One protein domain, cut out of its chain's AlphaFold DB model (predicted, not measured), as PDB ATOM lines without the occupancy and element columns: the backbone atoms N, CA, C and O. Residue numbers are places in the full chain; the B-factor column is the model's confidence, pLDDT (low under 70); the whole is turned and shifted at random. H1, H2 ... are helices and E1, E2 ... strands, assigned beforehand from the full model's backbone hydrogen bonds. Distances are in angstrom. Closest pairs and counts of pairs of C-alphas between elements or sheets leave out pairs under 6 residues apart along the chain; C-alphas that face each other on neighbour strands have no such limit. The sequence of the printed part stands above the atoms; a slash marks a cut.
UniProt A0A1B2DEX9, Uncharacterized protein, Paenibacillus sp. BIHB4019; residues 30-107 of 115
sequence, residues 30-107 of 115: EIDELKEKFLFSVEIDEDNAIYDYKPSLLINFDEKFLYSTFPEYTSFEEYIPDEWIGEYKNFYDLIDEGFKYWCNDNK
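Overview. This is residues 30 to 107 of the 115 residues of an uncharacterized protein of Paenibacillus sp. BIHB4019 (UniProt A0A1B2DEX9). A small three-stranded sheet, E1, E2 and E3, makes one end of an elongated shape, and two helices, H1 and H2, meet at a corner at the other end, with no named helix over the sheet. Two stretches span between these ends: the tight link from H2 to E1, and residues 89 to 107, which run back from E3 to the side of H1. The printed part has 78 residues, with H1, H2, E1, E2 and E3 in that order along the chain; the sheet's order is E1, E2, E3, mixed. The class is mixed, helices and strands, though under half of the residues, 33 of 78, are in named elements. The whole is only just loose, close to compact, with a radius of gyration of the C-alphas of 14.3 A, and spans 42 by 27 by 20 A.

Along the chain. Start at the sheet: find C-alpha 57 at (-32.012, 36.693, -5.730), where E1 begins and runs through residues 57 to 60. E2 is residues 65 to 68, and E3 is residues 85 to 88, ending at C-alpha 88, (-26.867, 35.987, -13.697). Then go to C-alpha 31 at (-39.756, 28.680, 5.719), from which H1, residues 31 to 44, runs 20.2 A from first to last C-alpha. H2, residues 46 to 52, follows and measures 9.9 A.

Arrangement. Look first at E1 and E2, an antiparallel hairpin at 173 degrees, where N 58 and O 67 are 2.9 A apart, within hydrogen-bond range. On the other side of E2, E3 is parallel to it at 12 degrees; there N 66 and O 85 are 2.8 A apart, also within hydrogen-bond range. The edge strands E1 and E3 are apart. Neither H1 nor H2 is on the sheet. H1 touches H2 with residues 38 to 42 alone; their closest C-alphas are those of Val 42 and Ala 49, 5.3 A apart. The two helices run opposite ways at a steep tilt of 47 degrees. In H1 and H2 every O i to N i+4 pair is within hydrogen-bond range.

Size, cuts and confidence. The two C-alphas farthest apart are those of Ile 44 and Glu 83, at 43.4 A. The printed part has no cut. Follow residues 69 to 84 for the long link, from E2 to E3; the other links between named elements are tight. Residues 89 to 107 hold no named element. In the B-factor column the mean pLDDT of the printed part is 90.6, and residues 71 to 74 are under 70.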
ATOM      1  N   GLU A  30     -41.137  32.877   7.643       96.38
ATOM      2  CA  GLU A  30     -40.543  31.607   8.062       96.38
ATOM      3  C   GLU A  30     -40.742  30.536   6.981       96.38
ATOM      4  O   GLU A  30     -41.742  30.529   6.261       96.38
ATOM      5  N   ILE A  31     -39.789  29.610   6.856       95.31
ATOM      6  CA  ILE A  31     -39.756  28.680   5.719       95.31
ATOM      7  C   ILE A  31     -41.007  27.796   5.613       95.31
ATOM      8  O   ILE A  31     -41.513  27.576   4.513       95.31
ATOM      9  N   ASP A  32     -41.543  27.343   6.749       95.50
ATOM     10  CA  ASP A  32     -42.745  26.506   6.791       95.50
ATOM     11  C   ASP A  32     -43.988  27.277   6.320       95.50
ATOM     12  O   ASP A  32     -44.802  26.738   5.571       95.50
ATOM     13  N   GLU A  33     -44.103  28.559   6.687       96.75
ATOM     14  CA  GLU A  33     -45.191  29.434   6.232       96.75
ATOM     15  C   GLU A  33     -45.087  29.698   4.725       96.75
ATOM     16  O   GLU A  33     -46.090  29.662   4.010       96.75
ATOM     17  N   LEU A  34     -43.870  29.939   4.225       96.56
ATOM     18  CA  LEU A  34     -43.630  30.128   2.796       96.56
ATOM     19  C   LEU A  34     -44.001  28.869   2.001       96.56
ATOM     20  O   LEU A  34     -44.664  28.968   0.968       96.56
ATOM     21  N   LYS A  35     -43.633  27.689   2.511       96.12
ATOM     22  CA  LYS A  35     -43.987  26.396   1.918       96.12
ATOM     23  C   LYS A  35     -45.494  26.164   1.896       96.12
ATOM     24  O   LYS A  35     -46.020  25.767   0.859       96.12
ATOM     25  N   GLU A  36     -46.194  26.430   2.997       96.31
ATOM     26  CA  GLU A  36     -47.654  26.297   3.064       96.31
ATOM     27  C   GLU A  36     -48.343  27.186   2.020       96.31
ATOM     28  O   GLU A  36     -49.166  26.702   1.239       96.31
ATOM     29  N   LYS A  37     -47.961  28.468   1.948       96.69
ATOM     30  CA  LYS A  37     -48.528  29.421   0.981       96.69
ATOM     31  C   LYS A  37     -48.242  29.024  -0.462       96.69
ATOM     32  O   LYS A  37     -49.150  29.069  -1.287       96.69
ATOM     33  N   PHE A  38     -47.012  28.605  -0.756       96.75
ATOM     34  CA  PHE A  38     -46.632  28.148  -2.088       96.75
ATOM     35  C   PHE A  38     -47.465  26.939  -2.530       96.75
ATOM     36  O   PHE A  38     -48.056  26.961  -3.607       96.75
ATOM     37  N   LEU A  39     -47.569  25.904  -1.688       95.56
ATOM     38  CA  LEU A  39     -48.333  24.698  -2.017       95.56
ATOM     39  C   LEU A  39     -49.828  24.994  -2.184       95.56
ATOM     40  O   LEU A  39     -50.450  24.476  -3.108       95.56
ATOM     41  N   PHE A  40     -50.390  25.876  -1.356       96.44
ATOM     42  CA  PHE A  40     -51.765  26.342  -1.525       96.44
ATOM     43  C   PHE A  40     -51.969  27.077  -2.859       96.44
ATOM     44  O   PHE A  40     -52.947  26.825  -3.561       96.44
ATOM     45  N   SER A  41     -51.039  27.956  -3.246       96.69
ATOM     46  CA  SER A  41     -51.077  28.632  -4.547       96.69
ATOM     47  C   SER A  41     -50.978  27.641  -5.711       96.69
ATOM     48  O   SER A  41     -51.732  27.772  -6.670       96.69
ATOM     49  N   VAL A  42     -50.126  26.618  -5.601       95.31
ATOM     50  CA  VAL A  42     -49.997  25.544  -6.599       95.31
ATOM     51  C   VAL A  42     -51.307  24.775  -6.790       95.31
ATOM     52  O   VAL A  42     -51.659  24.447  -7.921       95.31
ATOM     53  N   GLU A  43     -52.041  24.482  -5.713       95.44
ATOM     54  CA  GLU A  43     -53.337  23.792  -5.800       95.44
ATOM     55  C   GLU A  43     -54.406  24.617  -6.538       95.44
ATOM     56  O   GLU A  43     -55.334  24.046  -7.117       95.44
ATOM     57  N   ILE A  44     -54.284  25.948  -6.517       97.19
ATOM     58  CA  ILE A  44     -55.198  26.872  -7.199       97.19
ATOM     59  C   ILE A  44     -54.797  27.058  -8.666       97.19
ATOM     60  O   ILE A  44     -55.652  26.958  -9.548       97.19
ATOM     61  N   ASP A  45     -53.523  27.366  -8.914       96.62
ATOM     62  CA  ASP A  45     -52.960  27.670 -10.230       96.62
ATOM     63  C   ASP A  45     -51.440  27.440 -10.216       96.62
ATOM     64  O   ASP A  45     -50.665  28.294  -9.779       96.62
ATOM     65  N   GLU A  46     -51.015  26.259 -10.669       92.94
ATOM     66  CA  GLU A  46     -49.608  25.848 -10.638       92.94
ATOM     67  C   GLU A  46     -48.700  26.772 -11.460       92.94
ATOM     68  O   GLU A  46     -47.634  27.150 -10.974       92.94
ATOM     69  N   ASP A  47     -49.116  27.175 -12.663       91.06
ATOM     70  CA  ASP A  47     -48.277  27.972 -13.564       91.06
ATOM     71  C   ASP A  47     -48.013  29.368 -12.978       91.06
ATOM     72  O   ASP A  47     -46.869  29.832 -12.949       91.06
ATOM     73  N   ASN A  48     -49.056  30.021 -12.449       92.75
ATOM     74  CA  ASN A  48     -48.901  31.320 -11.792       92.75
ATOM     75  C   ASN A  48     -48.136  31.200 -10.469       92.75
ATOM     76  O   ASN A  48     -47.270  32.026 -10.192       92.75
ATOM     77  N   ALA A  49     -48.380  30.152  -9.677       94.38
ATOM     78  CA  ALA A  49     -47.646  29.929  -8.433       94.38
ATOM     79  C   ALA A  49     -46.143  29.739  -8.677       94.38
ATOM     80  O   ALA A  49     -45.324  30.275  -7.933       94.38
ATOM     81  N   ILE A  50     -45.768  29.004  -9.728       91.62
ATOM     82  CA  ILE A  50     -44.365  28.816 -10.108       91.62
ATOM     83  C   ILE A  50     -43.714  30.153 -10.466       91.62
ATOM     84  O   ILE A  50     -42.579  30.396 -10.062       91.62
ATOM     85  N   TYR A  51     -44.419  31.023 -11.192       89.25
ATOM     86  CA  TYR A  51     -43.914  32.344 -11.559       89.25
ATOM     87  C   TYR A  51     -43.774  33.272 -10.343       89.25
ATOM     88  O   TYR A  51     -42.701  33.832 -10.117       89.25
ATOM     89  N   ASP A  52     -44.827  33.390  -9.532       91.75
ATOM     90  CA  ASP A  52     -44.906  34.326  -8.402       91.75
ATOM     91  C   ASP A  52     -43.925  33.984  -7.274       91.75
ATOM     92  O   ASP A  52     -43.409  34.872  -6.596       91.75
ATOM     93  N   TYR A  53     -43.659  32.692  -7.073       93.75
ATOM     94  CA  TYR A  53     -42.786  32.199  -6.011       93.75
ATOM     95  C   TYR A  53     -41.417  31.765  -6.527       93.75
ATOM     96  O   TYR A  53     -40.721  31.041  -5.823       93.75
ATOM     97  N   LYS A  54     -40.988  32.151  -7.728       91.56
ATOM     98  CA  LYS A  54     -39.648  31.803  -8.211       91.56
ATOM     99  C   LYS A  54     -38.572  32.578  -7.423       91.56
ATOM    100  O   LYS A  54     -38.584  33.811  -7.466       91.56
ATOM    101  N   PRO A  55     -37.614  31.918  -6.732       92.06
ATOM    102  CA  PRO A  55     -36.526  32.623  -6.064       92.06
ATOM    103  C   PRO A  55     -35.707  33.413  -7.083       92.06
ATOM    104  O   PRO A  55     -35.168  32.839  -8.029       92.06
ATOM    105  N   SER A  56     -35.614  34.726  -6.884       90.31
ATOM    106  CA  SER A  56     -35.039  35.650  -7.866       90.31
ATOM    107  C   SER A  56     -33.629  36.126  -7.526       90.31
ATOM    108  O   SER A  56     -32.857  36.430  -8.435       90.31
ATOM    109  N   LEU A  57     -33.286  36.184  -6.234       92.75
ATOM    110  CA  LEU A  57     -32.012  36.693  -5.730       92.75
ATOM    111  C   LEU A  57     -31.453  35.787  -4.628       92.75
ATOM    112  O   LEU A  57     -32.158  35.449  -3.678       92.75
ATOM    113  N   LEU A  58     -30.163  35.473  -4.722       94.50
ATOM    114  CA  LEU A  58     -29.363  34.922  -3.632       94.50
ATOM    115  C   LEU A  58     -28.238  35.903  -3.318       94.50
ATOM    116  O   LEU A  58     -27.435  36.219  -4.189       94.50
ATOM    117  N   ILE A  59     -28.176  36.375  -2.076       95.12
ATOM    118  CA  ILE A  59     -27.195  37.368  -1.636       95.12
ATOM    119  C   ILE A  59     -26.431  36.791  -0.450       95.12
ATOM    120  O   ILE A  59     -27.040  36.400   0.544       95.12
ATOM    121  N   ASN A  60     -25.103  36.771  -0.540       96.00
ATOM    122  CA  ASN A  60     -24.223  36.395   0.559       96.00
ATOM    123  C   ASN A  60     -23.329  37.586   0.922       96.00
ATOM    124  O   ASN A  60     -22.439  37.961   0.162       96.00
ATOM    125  N   PHE A  61     -23.580  38.174   2.092       95.94
ATOM    126  CA  PHE A  61     -22.851  39.344   2.586       95.94
ATOM    127  C   PHE A  61     -21.450  39.009   3.113       95.94
ATOM    128  O   PHE A  61     -20.584  39.880   3.098       95.94
ATOM    129  N   ASP A  62     -21.212  37.765   3.538       95.50
ATOM    130  CA  ASP A  62     -19.911  37.327   4.052       95.50
ATOM    131  C   ASP A  62     -18.948  36.996   2.904       95.50
ATOM    132  O   ASP A  62     -17.794  37.426   2.898       95.50
ATOM    133  N   GLU A  63     -19.436  36.261   1.899       96.38
ATOM    134  CA  GLU A  63     -18.661  35.880   0.708       96.38
ATOM    135  C   GLU A  63     -18.752  36.909  -0.430       96.38
ATOM    136  O   GLU A  63     -18.093  36.746  -1.457       96.38
ATOM    137  N   LYS A  64     -19.521  37.987  -0.231       96.81
ATOM    138  CA  LYS A  64     -19.650  39.142  -1.132       96.81
ATOM    139  C   LYS A  64     -20.104  38.769  -2.541       96.81
ATOM    140  O   LYS A  64     -19.474  39.152  -3.529       96.81
ATOM    141  N   PHE A  65     -21.209  38.038  -2.649       96.00
ATOM    142  CA  PHE A  65     -21.809  37.752  -3.950       96.00
ATOM    143  C   PHE A  65     -23.317  37.987  -3.995       96.00
ATOM    144  O   PHE A  65     -24.022  37.870  -2.991       96.00
ATOM    145  N   LEU A  66     -23.800  38.278  -5.200       95.19
ATOM    146  CA  LEU A  66     -25.208  38.314  -5.564       95.19
ATOM    147  C   LEU A  66     -25.410  37.484  -6.829       95.19
ATOM    148  O   LEU A  66     -24.785  37.745  -7.857       95.19
ATOM    149  N   TYR A  67     -26.318  36.516  -6.765       94.19
ATOM    150  CA  TYR A  67     -26.786  35.781  -7.932       94.19
ATOM    151  C   TYR A  67     -28.235  36.121  -8.224       94.19
ATOM    152  O   TYR A  67     -29.063  36.161  -7.313       94.19
ATOM    153  N   SER A  68     -28.530  36.365  -9.495       91.62
ATOM    154  CA  SER A  68     -29.867  36.681  -9.980       91.62
ATOM    155  C   SER A  68     -30.338  35.609 -10.966       91.62
ATOM    156  O   SER A  68     -29.568  35.085 -11.771       91.62
ATOM    157  N   THR A  69     -31.624  35.278 -10.908       87.44
ATOM    158  CA  THR A  69     -32.331  34.478 -11.930       87.44
ATOM    159  C   THR A  69     -33.388  35.314 -12.656       87.44
ATOM    160  O   THR A  69     -34.190  34.783 -13.426       87.44
ATOM    161  N   PHE A  70     -33.396  36.630 -12.420       76.69
ATOM    162  CA  PHE A  70     -34.416  37.549 -12.909       76.69
ATOM    163  C   PHE A  70     -34.248  37.816 -14.416       76.69
ATOM    164  O   PHE A  70     -33.218  38.345 -14.820       76.69
ATOM    165  N   PRO A  71     -35.223  37.457 -15.269       61.44
ATOM    166  CA  PRO A  71     -35.070  37.508 -16.726       61.44
ATOM    167  C   PRO A  71     -35.272  38.904 -17.351       61.44
ATOM    168  O   PRO A  71     -35.270  39.020 -18.577       61.44
ATOM    169  N   GLU A  72     -35.501  39.958 -16.562       63.69
ATOM    170  CA  GLU A  72     -35.782  41.300 -17.093       63.69
ATOM    171  C   GLU A  72     -34.521  42.147 -17.345       63.69
ATOM    172  O   GLU A  72     -33.426  41.836 -16.896       63.69
ATOM    173  N   TYR A  73     -34.699  43.271 -18.050       56.31
ATOM    174  CA  TYR A  73     -33.644  44.163 -18.560       56.31
ATOM    175  C   TYR A  73     -32.691  44.772 -17.517       56.31
ATOM    176  O   TYR A  73     -31.688  45.366 -17.910       56.31
ATOM    177  N   THR A  74     -33.012  44.702 -16.223       62.78
ATOM    178  CA  THR A  74     -32.186  45.294 -15.165       62.78
ATOM    179  C   THR A  74     -31.298  44.215 -14.562       62.78
ATOM    180  O   THR A  74     -31.759  43.414 -13.751       62.78
ATOM    181  N   SER A  75     -30.024  44.231 -14.941       76.75
ATOM    182  CA  SER A  75     -28.985  43.342 -14.423       76.75
ATOM    183  C   SER A  75     -28.705  43.649 -12.946       76.75
ATOM    184  O   SER A  75     -27.839  44.465 -12.634       76.75
ATOM    185  N   PHE A  76     -29.440  43.046 -12.006       82.19
ATOM    186  CA  PHE A  76     -29.189  43.218 -10.563       82.19
ATOM    187  C   PHE A  76     -27.735  42.914 -10.184       82.19
ATOM    188  O   PHE A  76     -27.164  43.564  -9.313       82.19
ATOM    189  N   GLU A  77     -27.131  41.964 -10.888       83.25
ATOM    190  CA  GLU A  77     -25.730  41.583 -10.807       83.25
ATOM    191  C   GLU A  77     -24.742  42.708 -11.159       83.25
ATOM    192  O   GLU A  77     -23.588  42.649 -10.751       83.25
ATOM    193  N   GLU A  78     -25.173  43.761 -11.855       85.25
ATOM    194  CA  GLU A  78     -24.353  44.949 -12.126       85.25
ATOM    195  C   GLU A  78     -24.498  46.027 -11.035       85.25
ATOM    196  O   GLU A  78     -23.669  46.933 -10.944       85.25
ATOM    197  N   TYR A  79     -25.520  45.931 -10.176       88.06
ATOM    198  CA  TYR A  79     -25.811  46.881  -9.092       88.06
ATOM    199  C   TYR A  79     -25.346  46.364  -7.726       88.06
ATOM    200  O   TYR A  79     -26.074  46.408  -6.731       88.06
ATOM    201  N   ILE A  80     -24.111  45.877  -7.685       91.81
ATOM    202  CA  ILE A  80     -23.481  45.305  -6.494       91.81
ATOM    203  C   ILE A  80     -22.504  46.298  -5.841       91.81
ATOM    204  O   ILE A  80     -22.015  47.212  -6.510       91.81
ATOM    205  N   PRO A  81     -22.201  46.151  -4.538       94.31
ATOM    206  CA  PRO A  81     -21.145  46.927  -3.897       94.31
ATOM    207  C   PRO A  81     -19.765  46.658  -4.512       94.31
ATOM    208  O   PRO A  81     -19.529  45.623  -5.137       94.31
ATOM    209  N   ASP A  82     -18.828  47.577  -4.289       93.25
ATOM    210  CA  ASP A  82     -17.446  47.399  -4.735       93.25
ATOM    211  C   ASP A  82     -16.856  46.083  -4.195       93.25
ATOM    212  O   ASP A  82     -17.067  45.714  -3.038       93.25
ATOM    213  N   GLU A  83     -16.080  45.396  -5.040       94.62
ATOM    214  CA  GLU A  83     -15.421  44.109  -4.749       94.62
ATOM    215  C   GLU A  83     -16.356  42.895  -4.602       94.62
ATOM    216  O   GLU A  83     -15.884  41.809  -4.264       94.62
ATOM    217  N   TRP A  84     -17.654  43.041  -4.878       96.94
ATOM    218  CA  TRP A  84     -18.585  41.915  -4.909       96.94
ATOM    219  C   TRP A  84     -18.576  41.183  -6.256       96.94
ATOM    220  O   TRP A  84     -18.194  41.731  -7.292       96.94
ATOM    221  N   ILE A  85     -19.036  39.933  -6.243       96.19
ATOM    222  CA  ILE A  85     -19.294  39.128  -7.438       96.19
ATOM    223  C   ILE A  85     -20.791  39.170  -7.744       96.19
ATOM    224  O   ILE A  85     -21.602  38.708  -6.946       96.19
ATOM    225  N   GLY A  86     -21.159  39.688  -8.911       93.75
ATOM    226  CA  GLY A  86     -22.521  39.638  -9.427       93.75
ATOM    227  C   GLY A  86     -22.595  38.702 -10.624       93.75
ATOM    228  O   GLY A  86     -21.838  38.880 -11.577       93.75
ATOM    229  N   GLU A  87     -23.504  37.725 -10.604       92.75
ATOM    230  CA  GLU A  87     -23.713  36.826 -11.746       92.75
ATOM    231  C   GLU A  87     -25.195  36.527 -11.990       92.75
ATOM    232  O   GLU A  87     -25.928  36.158 -11.071       92.75
ATOM    233  N   TYR A  88     -25.611  36.584 -13.255       91.06
ATOM    234  CA  TYR A  88     -26.867  35.987 -13.697       91.06
ATOM    235  C   TYR A  88     -26.689  34.473 -13.840       91.06
ATOM    236  O   TYR A  88     -26.044  33.997 -14.782       91.06
ATOM    237  N   LYS A  89     -27.227  33.701 -12.892       89.62
ATOM    238  CA  LYS A  89     -27.178  32.235 -12.928       89.62
ATOM    239  C   LYS A  89     -28.229  31.587 -12.039       89.62
ATOM    240  O   LYS A  89     -28.642  32.137 -11.022       89.62
ATOM    241  N   ASN A  90     -28.579  30.348 -12.381       89.88
ATOM    242  CA  ASN A  90     -29.339  29.488 -11.484       89.88
ATOM    243  C   ASN A  90     -28.496  29.156 -10.238       89.88
ATOM    244  O   ASN A  90     -27.372  28.664 -10.356       89.88
ATOM    245  N   PHE A  91     -29.038  29.454  -9.056       92.56
ATOM    246  CA  PHE A  91     -28.389  29.243  -7.761       92.56
ATOM    247  C   PHE A  91     -29.106  28.212  -6.877       92.56
ATOM    248  O   PHE A  91     -28.740  28.058  -5.715       92.56
ATOM    249  N   TYR A  92     -30.129  27.514  -7.375       91.81
ATOM    250  CA  TYR A  92     -30.982  26.659  -6.537       91.81
ATOM    251  C   TYR A  92     -30.216  25.498  -5.895       91.81
ATOM    252  O   TYR A  92     -30.543  25.093  -4.781       91.81
ATOM    253  N   ASP A  93     -29.154  25.022  -6.546       90.94
ATOM    254  CA  ASP A  93     -28.265  23.983  -6.013       90.94
ATOM    255  C   ASP A  93     -27.376  24.470  -4.856       90.94
ATOM    256  O   ASP A  93     -26.796  23.649  -4.148       90.94
ATOM    257  N   LEU A  94     -27.271  25.785  -4.641       93.00
ATOM    258  CA  LEU A  94     -26.529  26.380  -3.521       93.00
ATOM    259  C   LEU A  94     -27.379  26.516  -2.253       93.00
ATOM    260  O   LEU A  94     -26.844  26.813  -1.189       93.00
ATOM    261  N   ILE A  95     -28.698  26.354  -2.367       92.31
ATOM    262  CA  ILE A  95     -29.621  26.503  -1.244       92.31
ATOM    263  C   ILE A  95     -29.688  25.174  -0.495       92.31
ATOM    264  O   ILE A  95     -29.933  24.133  -1.105       92.31
ATOM    265  N   ASP A  96     -29.505  25.205   0.825       92.94
ATOM    266  CA  ASP A  96     -29.664  24.003   1.645       92.94
ATOM    267  C   ASP A  96     -31.089  23.449   1.523       92.94
ATOM    268  O   ASP A  96     -32.068  24.197   1.518       92.94
ATOM    269  N   GLU A  97     -31.223  22.121   1.503       90.94
ATOM    270  CA  GLU A  97     -32.511  21.425   1.335       90.94
ATOM    271  C   GLU A  97     -33.597  21.894   2.319       90.94
ATOM    272  O   GLU A  97     -34.771  21.962   1.965       90.94
ATOM    273  N   GLY A  98     -33.211  22.290   3.537       92.44
ATOM    274  CA  GLY A  98     -34.137  22.814   4.544       92.44
ATOM    275  C   GLY A  98     -34.806  24.144   4.173       92.44
ATOM    276  O   GLY A  98     -35.840  24.464   4.748       92.44
ATOM    277  N   PHE A  99     -34.254  24.899   3.216       93.88
ATOM    278  CA  PHE A  99     -34.798  26.173   2.730       93.88
ATOM    279  C   PHE A  99     -35.479  26.064   1.358       93.88
ATOM    280  O   PHE A  99     -36.028  27.049   0.862       93.88
ATOM    281  N   LYS A 100     -35.491  24.877   0.738       94.44
ATOM    282  CA  LYS A 100     -36.173  24.645  -0.543       94.44
ATOM    283  C   LYS A 100     -37.668  24.401  -0.324       94.44
ATOM    284  O   LYS A 100     -38.148  23.270  -0.383       94.44
ATOM    285  N   TYR A 101     -38.435  25.466  -0.081       95.19
ATOM    286  CA  TYR A 101     -39.894  25.377   0.129       95.19
ATOM    287  C   TYR A 101     -40.647  24.756  -1.058       95.19
ATOM    288  O   TYR A 101     -41.724  24.188  -0.884       95.19
ATOM    289  N   TRP A 102     -40.069  24.835  -2.255       94.31
ATOM    290  CA  TRP A 102     -40.587  24.260  -3.493       94.31
ATOM    291  C   TRP A 102     -40.243  22.772  -3.671       94.31
ATOM    292  O   TRP A 102     -40.453  22.214  -4.747       94.31
ATOM    293  N   CYS A 103     -39.706  22.112  -2.645       91.50
ATOM    294  CA  CYS A 103     -39.538  20.664  -2.608       91.50
ATOM    295  C   CYS A 103     -40.587  20.047  -1.669       91.50
ATOM    296  O   CYS A 103     -40.670  20.378  -0.479       91.50
ATOM    297  N   ASN A 104     -41.394  19.120  -2.190       84.94
ATOM    298  CA  ASN A 104     -42.406  18.403  -1.414       84.94
ATOM    299  C   ASN A 104     -42.436  16.916  -1.772       84.94
ATOM    300  O   ASN A 104     -42.858  16.599  -2.880       84.94
ATOM    301  N   ASP A 105     -42.016  16.052  -0.834       75.06
ATOM    302  CA  ASP A 105     -41.926  14.574  -0.814       75.06
ATOM    303  C   ASP A 105     -41.524  13.847  -2.116       75.06
ATOM    304  O   ASP A 105     -40.602  13.039  -2.100       75.06
ATOM    305  N   ASN A 106     -42.193  14.107  -3.241       77.00
ATOM    306  CA  ASN A 106     -41.957  13.496  -4.550       77.00
ATOM    307  C   ASN A 106     -41.894  14.498  -5.724       77.00
ATOM    308  O   ASN A 106     -41.836  14.065  -6.874       77.00
ATOM    309  N   LYS A 107     -41.956  15.813  -5.474       87.06
ATOM    310  CA  LYS A 107     -41.936  16.847  -6.520       87.06
ATOM    311  C   LYS A 107     -41.012  18.001  -6.137       87.06
ATOM    312  O   LYS A 107     -41.110  18.548  -5.038       87.06
TER     313      LYS A 107